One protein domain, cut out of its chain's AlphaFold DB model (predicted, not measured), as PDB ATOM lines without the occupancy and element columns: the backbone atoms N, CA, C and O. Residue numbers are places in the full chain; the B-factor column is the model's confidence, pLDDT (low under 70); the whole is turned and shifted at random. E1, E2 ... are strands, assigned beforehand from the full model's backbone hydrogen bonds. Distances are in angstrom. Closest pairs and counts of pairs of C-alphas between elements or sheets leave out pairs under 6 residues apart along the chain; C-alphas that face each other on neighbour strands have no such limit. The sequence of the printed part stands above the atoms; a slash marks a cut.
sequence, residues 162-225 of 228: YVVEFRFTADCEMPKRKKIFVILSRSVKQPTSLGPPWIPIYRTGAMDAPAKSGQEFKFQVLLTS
ATOM      1  N   TYR A 162     -10.320 -60.625  20.611       63.19
ATOM      2  CA  TYR A 162     -10.009 -59.544  21.530       63.19
ATOM      3  C   TYR A 162     -11.316 -59.003  22.086       63.19
ATOM      4  O   TYR A 162     -12.149 -58.498  21.340       63.19
ATOM      5  N   VAL A 163     -11.490 -59.065  23.403       69.12
ATOM      6  CA  VAL A 163     -12.498 -58.235  24.064       69.12
ATOM      7  C   VAL A 163     -11.861 -56.873  24.289       69.12
ATOM      8  O   VAL A 163     -10.954 -56.732  25.108       69.12
ATOM      9  N   VAL A 164     -12.308 -55.875  23.536       75.62
ATOM     10  CA  VAL A 164     -11.855 -54.495  23.691       75.62
ATOM     11  C   VAL A 164     -12.909 -53.734  24.478       75.62
ATOM     12  O   VAL A 164     -14.034 -53.548  24.013       75.62
ATOM     13  N   GLU A 165     -12.555 -53.299  25.685       82.31
ATOM     14  CA  GLU A 165     -13.369 -52.362  26.454       82.31
ATOM     15  C   GLU A 165     -13.054 -50.943  25.996       82.31
ATOM     16  O   GLU A 165     -11.953 -50.432  26.198       82.31
ATOM     17  N   PHE A 166     -14.039 -50.298  25.385       81.62
ATOM     18  CA  PHE A 166     -13.963 -48.887  25.080       81.62
ATOM     19  C   PHE A 166     -14.555 -48.084  26.232       81.62
ATOM     20  O   PHE A 166     -15.665 -48.354  26.695       81.62
ATOM     21  N   ARG A 167     -13.810 -47.070  26.668       82.00
ATOM     22  CA  ARG A 167     -14.214 -46.105  27.689       82.00
ATOM     23  C   ARG A 167     -14.185 -44.722  27.071       82.00
ATOM     24  O   ARG A 167     -13.165 -44.317  26.518       82.00
ATOM     25  N   PHE A 168     -15.304 -44.021  27.156       78.69
ATOM     26  CA  PHE A 168     -15.448 -42.672  26.635       78.69
ATOM     27  C   PHE A 168     -15.926 -41.743  27.737       78.69
ATOM     28  O   PHE A 168     -16.745 -42.108  28.579       78.69
ATOM     29  N   THR A 169     -15.452 -40.509  27.682       77.50
ATOM     30  CA  THR A 169     -15.978 -39.393  28.455       77.50
ATOM     31  C   THR A 169     -16.488 -38.352  27.471       77.50
ATOM     32  O   THR A 169     -15.817 -38.010  26.496       77.50
ATOM     33  N   ALA A 170     -17.709 -37.870  27.685       72.88
ATOM     34  CA  ALA A 170     -18.179 -36.700  26.960       72.88
ATOM     35  C   ALA A 170     -17.540 -35.461  27.599       72.88
ATOM     36  O   ALA A 170     -17.748 -35.213  28.786       72.88
ATOM     37  N   ASP A 171     -16.788 -34.685  26.819       71.75
ATOM     38  CA  ASP A 171     -16.240 -33.386  27.249       71.75
ATOM     39  C   ASP A 171     -17.261 -32.240  27.092       71.75
ATOM     40  O   ASP A 171     -16.968 -31.055  27.213       71.75
ATOM     41  N   CYS A 172     -18.509 -32.588  26.792       67.94
ATOM     42  CA  CYS A 172     -19.597 -31.644  26.623       67.94
ATOM     43  C   CYS A 172     -20.855 -32.135  27.334       67.94
ATOM     44  O   CYS A 172     -21.039 -33.328  27.593       67.94
ATOM     45  N   GLU A 173     -21.748 -31.197  27.646       69.75
ATOM     46  CA  GLU A 173     -23.088 -31.551  28.093       69.75
ATOM     47  C   GLU A 173     -23.870 -32.169  26.931       69.75
ATOM     48  O   GLU A 173     -24.116 -31.533  25.903       69.75
ATOM     49  N   MET A 174     -24.284 -33.421  27.105       71.38
ATOM     50  CA  MET A 174     -25.156 -34.094  26.155       71.38
ATOM     51  C   MET A 174     -26.622 -33.690  26.377       71.38
ATOM     52  O   MET A 174     -27.030 -33.412  27.512       71.38
ATOM     53  N   PRO A 175     -27.464 -33.691  25.325       70.00
ATOM     54  CA  PRO A 175     -28.881 -33.389  25.466       70.00
ATOM     55  C   PRO A 175     -29.558 -34.307  26.490       70.00
ATOM     56  O   PRO A 175     -29.599 -35.530  26.333       70.00
ATOM     57  N   LYS A 176     -30.136 -33.704  27.533       67.69
ATOM     58  CA  LYS A 176     -30.834 -34.437  28.594       67.69
ATOM     59  C   LYS A 176     -31.984 -35.258  28.002       67.69
ATOM     60  O   LYS A 176     -32.739 -34.760  27.168       67.69
ATOM     61  N   ARG A 177     -32.147 -36.493  28.490       63.34
ATOM     62  CA  ARG A 177     -33.222 -37.442  28.119       63.34
ATOM     63  C   ARG A 177     -33.180 -37.972  26.681       63.34
ATOM     64  O   ARG A 177     -34.154 -38.581  26.247       63.34
ATOM     65  N   LYS A 178     -32.080 -37.790  25.944       69.94
ATOM     66  CA  LYS A 178     -31.890 -38.485  24.666       69.94
ATOM     67  C   LYS A 178     -31.165 -39.808  24.886       69.94
ATOM     68  O   LYS A 178     -30.165 -39.861  25.600       69.94
ATOM     69  N   LYS A 179     -31.670 -40.862  24.248       77.25
ATOM     70  CA  LYS A 179     -30.923 -42.104  24.080       77.25
ATOM     71  C   LYS A 179     -29.865 -41.888  23.000       77.25
ATOM     72  O   LYS A 179     -30.165 -41.329  21.947       77.25
ATOM     73  N   ILE A 180     -28.639 -42.302  23.278       80.12
ATOM     74  CA  ILE A 180     -27.520 -42.260  22.333       80.12
ATOM     75  C   ILE A 180     -27.099 -43.683  21.986       80.12
ATOM     76  O   ILE A 180     -27.378 -44.612  22.731       80.12
ATOM     77  N   PHE A 181     -26.407 -43.866  20.873       83.56
ATOM     78  CA  PHE A 181     -25.715 -45.109  20.549       83.56
ATOM     79  C   PHE A 181     -24.372 -44.759  19.921       83.56
ATOM     80  O   PHE A 181     -24.191 -43.659  19.398       83.56
ATOM     81  N   VAL A 182     -23.434 -45.695  19.965       84.12
ATOM     82  CA  VAL A 182     -22.123 -45.555  19.336       84.12
ATOM     83  C   VAL A 182     -22.052 -46.507  18.156       84.12
ATOM     84  O   VAL A 182     -22.452 -47.664  18.270       84.12
ATOM     85  N   ILE A 183     -21.539 -46.016  17.027       85.94
ATOM     86  CA  ILE A 183     -21.157 -46.842  15.882       85.94
ATOM     87  C   ILE A 183     -19.635 -46.856  15.810       85.94
ATOM     88  O   ILE A 183     -19.005 -45.811  15.653       85.94
ATOM     89  N   LEU A 184     -19.051 -48.046  15.880       85.31
ATOM     90  CA  LEU A 184     -17.665 -48.267  15.491       85.31
ATOM     91  C   LEU A 184     -17.633 -48.542  13.995       85.31
ATOM     92  O   LEU A 184     -18.319 -49.441  13.510       85.31
ATOM     93  N   SER A 185     -16.838 -47.757  13.273       84.25
ATOM     94  CA  SER A 185     -16.652 -47.915  11.834       84.25
ATOM     95  C   SER A 185     -15.187 -48.163  11.504       84.25
ATOM     96  O   SER A 185     -14.294 -47.558  12.092       84.25
ATOM     97  N   ARG A 186     -14.947 -49.036  10.531       81.94
ATOM     98  CA  ARG A 186     -13.627 -49.317   9.965       81.94
ATOM     99  C   ARG A 186     -13.365 -48.384   8.784       81.94
ATOM    100  O   ARG A 186     -14.239 -48.242   7.931       81.94
ATOM    101  N   SER A 187     -12.180 -47.773   8.716       79.81
ATOM    102  CA  SER A 187     -11.760 -46.998   7.541       79.81
ATOM    103  C   SER A 187     -11.365 -47.912   6.385       79.81
ATOM    104  O   SER A 187     -10.746 -48.960   6.578       79.81
ATOM    105  N   VAL A 188     -11.680 -47.486   5.165       77.38
ATOM    106  CA  VAL A 188     -11.240 -48.158   3.938       77.38
ATOM    107  C   VAL A 188      -9.960 -47.479   3.439       77.38
ATOM    108  O   VAL A 188      -9.964 -46.283   3.162       77.38
ATOM    109  N   LYS A 189      -8.848 -48.228   3.321       68.31
ATOM    110  CA  LYS A 189      -7.527 -47.684   2.920       68.31
ATOM    111  C   LYS A 189      -7.521 -47.031   1.529       68.31
ATOM    112  O   LYS A 189      -6.713 -46.142   1.285       68.31
ATOM    113  N   GLN A 190      -8.400 -47.474   0.633       70.88
ATOM    114  CA  GLN A 190      -8.625 -46.888  -0.689       70.88
ATOM    115  C   GLN A 190     -10.136 -46.807  -0.926       70.88
ATOM    116  O   GLN A 190     -10.726 -47.761  -1.434       70.88
ATOM    117  N   PRO A 191     -10.797 -45.718  -0.504       61.34
ATOM    118  CA  PRO A 191     -12.207 -45.538  -0.795       61.34
ATOM    119  C   PRO A 191     -12.376 -45.453  -2.314       61.34
ATOM    120  O   PRO A 191     -11.768 -44.602  -2.964       61.34
ATOM    121  N   THR A 192     -13.185 -46.337  -2.898       62.66
ATOM    122  CA  THR A 192     -13.644 -46.133  -4.273       62.66
ATOM    123  C   THR A 192     -14.538 -44.894  -4.299       62.66
ATOM    124  O   THR A 192     -15.209 -44.583  -3.316       62.66
ATOM    125  N   SER A 193     -14.608 -44.186  -5.428       62.31
ATOM    126  CA  SER A 193     -15.474 -43.003  -5.582       62.31
ATOM    127  C   SER A 193     -16.977 -43.293  -5.421       62.31
ATOM    128  O   SER A 193     -17.784 -42.370  -5.475       62.31
ATOM    129  N   LEU A 194     -17.357 -44.565  -5.260       60.31
ATOM    130  CA  LEU A 194     -18.733 -45.053  -5.187       60.31
ATOM    131  C   LEU A 194     -19.143 -45.532  -3.781       60.31
ATOM    132  O   LEU A 194     -20.321 -45.815  -3.577       60.31
ATOM    133  N   GLY A 195     -18.215 -45.637  -2.819       59.38
ATOM    134  CA  GLY A 195     -18.484 -46.176  -1.479       59.38
ATOM    135  C   GLY A 195     -18.150 -45.203  -0.339       59.38
ATOM    136  O   GLY A 195     -17.281 -44.342  -0.498       59.38
ATOM    137  N   PRO A 196     -18.810 -45.315   0.830       69.56
ATOM    138  CA  PRO A 196     -18.465 -44.500   1.989       69.56
ATOM    139  C   PRO A 196     -17.048 -44.839   2.492       69.56
ATOM    140  O   PRO A 196     -16.654 -46.007   2.485       69.56
ATOM    141  N   PRO A 197     -16.279 -43.854   2.990       78.19
ATOM    142  CA  PRO A 197     -14.913 -44.083   3.480       78.19
ATOM    143  C   PRO A 197     -14.852 -44.886   4.790       78.19
ATOM    144  O   PRO A 197     -13.769 -45.291   5.220       78.19
ATOM    145  N   TRP A 198     -16.009 -45.120   5.414       82.44
ATOM    146  CA  TRP A 198     -16.172 -45.805   6.687       82.44
ATOM    147  C   TRP A 198     -17.281 -46.849   6.582       82.44
ATOM    148  O   TRP A 198     -18.378 -46.546   6.115       82.44
ATOM    149  N   ILE A 199     -16.999 -48.062   7.049       81.06
ATOM    150  CA  ILE A 199     -17.956 -49.170   7.095       81.06
ATOM    151  C   ILE A 199     -18.298 -49.435   8.563       81.06
ATOM    152  O   ILE A 199     -17.383 -49.770   9.322       81.06
ATOM    153  N   PRO A 200     -19.566 -49.296   8.990       84.12
ATOM    154  CA  PRO A 200     -19.998 -49.699  10.325       84.12
ATOM    155  C   PRO A 200     -19.688 -51.178  10.573       84.12
ATOM    156  O   PRO A 200     -20.063 -52.031   9.775       84.12
ATOM    157  N   ILE A 201     -19.003 -51.477  11.674       81.19
ATOM    158  CA  ILE A 201     -18.648 -52.848  12.083       81.19
ATOM    159  C   ILE A 201     -19.284 -53.248  13.413       81.19
ATOM    160  O   ILE A 201     -19.346 -54.427  13.742       81.19
ATOM    161  N   TYR A 202     -19.737 -52.269  14.193       81.06
ATOM    162  CA  TYR A 202     -20.428 -52.506  15.447       81.06
ATOM    163  C   TYR A 202     -21.306 -51.308  15.786       81.06
ATOM    164  O   TYR A 202     -20.936 -50.159  15.530       81.06
ATOM    165  N   ARG A 203     -22.455 -51.577  16.397       83.25
ATOM    166  CA  ARG A 203     -23.349 -50.562  16.940       83.25
ATOM    167  C   ARG A 203     -23.769 -50.990  18.336       83.25
ATOM    168  O   ARG A 203     -24.222 -52.111  18.528       83.25
ATOM    169  N   THR A 204     -23.654 -50.100  19.314       81.31
ATOM    170  CA  THR A 204     -24.206 -50.368  20.647       81.31
ATOM    171  C   THR A 204     -25.736 -50.361  20.603       81.31
ATOM    172  O   THR A 204     -26.346 -49.671  19.782       81.31
ATOM    173  N   GLY A 205     -26.380 -51.007  21.575       77.56
ATOM    174  CA  GLY A 205     -27.756 -50.641  21.923       77.56
ATOM    175  C   GLY A 205     -27.856 -49.152  22.292       77.56
ATOM    176  O   GLY A 205     -26.840 -48.496  22.567       77.56
ATOM    177  N   ALA A 206     -29.071 -48.603  22.290       80.75
ATOM    178  CA  ALA A 206     -29.254 -47.239  22.761       80.75
ATOM    179  C   ALA A 206     -29.135 -47.178  24.290       80.75
ATOM    180  O   ALA A 206     -29.677 -48.010  25.014       80.75
ATOM    181  N   MET A 207     -28.413 -46.179  24.771       77.44
ATOM    182  CA  MET A 207     -28.039 -45.987  26.167       77.44
ATOM    183  C   MET A 207     -28.385 -44.569  26.613       77.44
ATOM    184  O   MET A 207     -28.600 -43.679  25.787       77.44
ATOM    185  N   ASP A 208     -28.468 -44.352  27.923       78.56
ATOM    186  CA  ASP A 208     -28.639 -43.003  28.454       78.56
ATOM    187  C   ASP A 208     -27.391 -42.165  28.183       78.56
ATOM    188  O   ASP A 208     -26.264 -42.610  28.405       78.56
ATOM    189  N   ALA A 209     -27.596 -40.946  27.685       77.88
ATOM    190  CA  ALA A 209     -26.500 -40.010  27.515       77.88
ATOM    191  C   ALA A 209     -25.874 -39.651  28.879       77.88
ATOM    192  O   ALA A 209     -26.614 -39.504  29.860       77.88
ATOM    193  N   PRO A 210     -24.544 -39.450  28.948       76.38
ATOM    194  CA  PRO A 210     -23.886 -38.921  30.137       76.38
ATOM    195  C   PRO A 210     -24.583 -37.649  30.632       76.38
ATOM    196  O   PRO A 210     -24.815 -36.712  29.869       76.38
ATOM    197  N   ALA A 211     -24.943 -37.622  31.914       73.69
ATOM    198  CA  ALA A 211     -25.708 -36.535  32.518       73.69
ATOM    199  C   ALA A 211     -24.842 -35.312  32.855       73.69
ATOM    200  O   ALA A 211     -25.382 -34.231  33.096       73.69
ATOM    201  N   LYS A 212     -23.518 -35.490  32.918       73.19
ATOM    202  CA  LYS A 212     -22.534 -34.453  33.245       73.19
ATOM    203  C   LYS A 212     -21.317 -34.578  32.331       73.19
ATOM    204  O   LYS A 212     -20.941 -35.693  31.970       73.19
ATOM    205  N   SER A 213     -20.681 -33.446  32.025       75.88
ATOM    206  CA  SER A 213     -19.348 -33.456  31.410       75.88
ATOM    207  C   SER A 213     -18.373 -34.245  32.295       75.88
ATOM    208  O   SER A 213     -18.455 -34.189  33.526       75.88
ATOM    209  N   GLY A 214     -17.511 -35.042  31.668       72.75
ATOM    210  CA  GLY A 214     -16.557 -35.921  32.345       72.75
ATOM    211  C   GLY A 214     -17.145 -37.223  32.901       72.75
ATOM    212  O   GLY A 214     -16.389 -38.046  33.411       72.75
ATOM    213  N   GLN A 215     -18.460 -37.459  32.798       75.94
ATOM    214  CA  GLN A 215     -19.034 -38.754  33.165       75.94
ATOM    215  C   GLN A 215     -18.596 -39.827  32.154       75.94
ATOM    216  O   GLN A 215     -18.869 -39.727  30.956       75.94
ATOM    217  N   GLU A 216     -17.927 -40.860  32.667       73.44
ATOM    218  CA  GLU A 216     -17.483 -42.013  31.891       73.44
ATOM    219  C   GLU A 216     -18.668 -42.913  31.533       73.44
ATOM    220  O   GLU A 216     -19.547 -43.192  32.356       73.44
ATOM    221  N   PHE A 217     -18.667 -43.405  30.301       76.44
ATOM    222  CA  PHE A 217     -19.486 -44.530  29.882       76.44
ATOM    223  C   PHE A 217     -18.629 -45.509  29.084       76.44
ATOM    224  O   PHE A 217     -17.665 -45.130  28.414       76.44
ATOM    225  N   LYS A 218     -18.964 -46.793  29.189       76.88
ATOM    226  CA  LYS A 218     -18.158 -47.875  28.631       76.88
ATOM    227  C   LYS A 218     -19.009 -48.893  27.899       76.88
ATOM    228  O   LYS A 218     -20.149 -49.148  28.282       76.88
ATOM    229  N   PHE A 219     -18.426 -49.500  26.878       74.31
ATOM    230  CA  PHE A 219     -18.974 -50.685  26.235       74.31
ATOM    231  C   PHE A 219     -17.838 -51.601  25.799       74.31
ATOM    232  O   PHE A 219     -16.724 -51.157  25.530       74.31
ATOM    233  N   GLN A 220     -18.125 -52.894  25.733       73.50
ATOM    234  CA  GLN A 220     -17.172 -53.892  25.274       73.50
ATOM    235  C   GLN A 220     -17.553 -54.344  23.871       73.50
ATOM    236  O   GLN A 220     -18.735 -54.475  23.554       73.50
ATOM    237  N   VAL A 221     -16.544 -54.560  23.036       72.12
ATOM    238  CA  VAL A 221     -16.705 -55.134  21.702       72.12
ATOM    239  C   VAL A 221     -15.811 -56.347  21.603       72.12
ATOM    240  O   VAL A 221     -14.621 -56.278  21.907       72.12
ATOM    241  N   LEU A 222     -16.387 -57.453  21.147       67.75
ATOM    242  CA  LEU A 222     -15.616 -58.604  20.720       67.75
ATOM    243  C   LEU A 222     -15.123 -58.345  19.292       67.75
ATOM    244  O   LEU A 222     -15.918 -58.284  18.356       67.75
ATOM    245  N   LEU A 223     -13.818 -58.153  19.135       68.31
ATOM    246  CA  LEU A 223     -13.146 -58.004  17.850       68.31
ATOM    247  C   LEU A 223     -12.395 -59.288  17.520       68.31
ATOM    248  O   LEU A 223     -11.669 -59.820  18.354       68.31
ATOM    249  N   THR A 224     -12.506 -59.756  16.285       58.94
ATOM    250  CA  THR A 224     -11.775 -60.939  15.820       58.94
ATOM    251  C   THR A 224     -10.692 -60.495  14.842       58.94
ATOM    252  O   THR A 224     -10.992 -59.836  13.845       58.94
ATOM    253  N   SER A 225      -9.427 -60.825  15.120       58.31
ATOM    254  CA  SER A 225      -8.335 -60.576  14.165       58.31
ATOM    255  C   SER A 225      -8.482 -61.427  12.903       58.31
ATOM    256  O   SER A 225      -9.057 -62.512  12.937       58.31
TER     257      SER A 225
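This is residues 162 to 225 of the 228 residues of the protein "Hypothetical protein" of Rhodosorus marinus (UniProt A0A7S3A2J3). A long two-stranded ribbon is folded back on itself into a loose, open V: one arm is the antiparallel pair E1 and E4, the other is the hairpin of E2 and E3, and the two long links, residues 170 to 182 and 204 to 215, make the turn between the arms. At the far end of the E2 and E3 hairpin, residues 190 to 195 stick out. The printed part has 64 residues, with four named strands, E1, E2, E3 and E4 in that order along the chain, and no named helix; the class is all strand, though only 28 of the 64 residues are in named strands. Each sheet has two strands, E1 - E4 and E2 - E3, both antiparallel. The whole is loose, with a radius of gyration of the C-alphas of 14.5 A and spans of 40 by 28 by 19 A.

E4, the longest strand by residues, is residues 216 to 224 and measures 25.5 A from first to last C-alpha; C-alpha 224 is at (-11.775, -60.939, 15.820). E1 is residues 162 to 169, 22.1 A long, and begins with C-alpha 162 at (-10.009, -59.544, 21.530). E2 is residues 183 to 187, 12.6 A, and E3 is residues 198 to 203, 13.4 A. C-alpha 193, in the stretch that stands free, is at (-15.474, -43.003, -5.582).

E1 and E4 are antiparallel neighbours, with 157 degrees between their directions. The C-alphas of Glu 165 and Gln 220 face each other at 4.3 A. N 162 and O 223, 2.7 A apart, and N 168 and O 217, 2.9 A apart, are within hydrogen-bond range. E2 and E3 form a hairpin, antiparallel at 149 degrees. The C-alphas of Ser 185 and Pro 200 face each other at 4.1 A, and N 186 and O 199, at 2.8 A, are within hydrogen-bond range. Between E3 and E4 one pair of C-alphas is within 8 A, those of Tyr 202 and Val 221, 7.7 A apart. E1 is apart from E2 and from E3, and E2 is apart from E4. Outside the named strands, residues 179 to 180 pair antiparallel with residues 207 to 208.

The C-alphas farthest apart are those of Ser 193 and Lys 212, 40.4 A, while those of Tyr 162 and Ser 225, the first and last printed, are 7.6 A apart. The printed part has no cut. The links E1 to E2, 13 residues, and E3 to E4, 12 residues, are long; the link E2 to E3, 10 residues, is short. Mean pLDDT of the printed part is 74.4; 18 residues are under 70, among them residues 191 to 196 and 222 to 225.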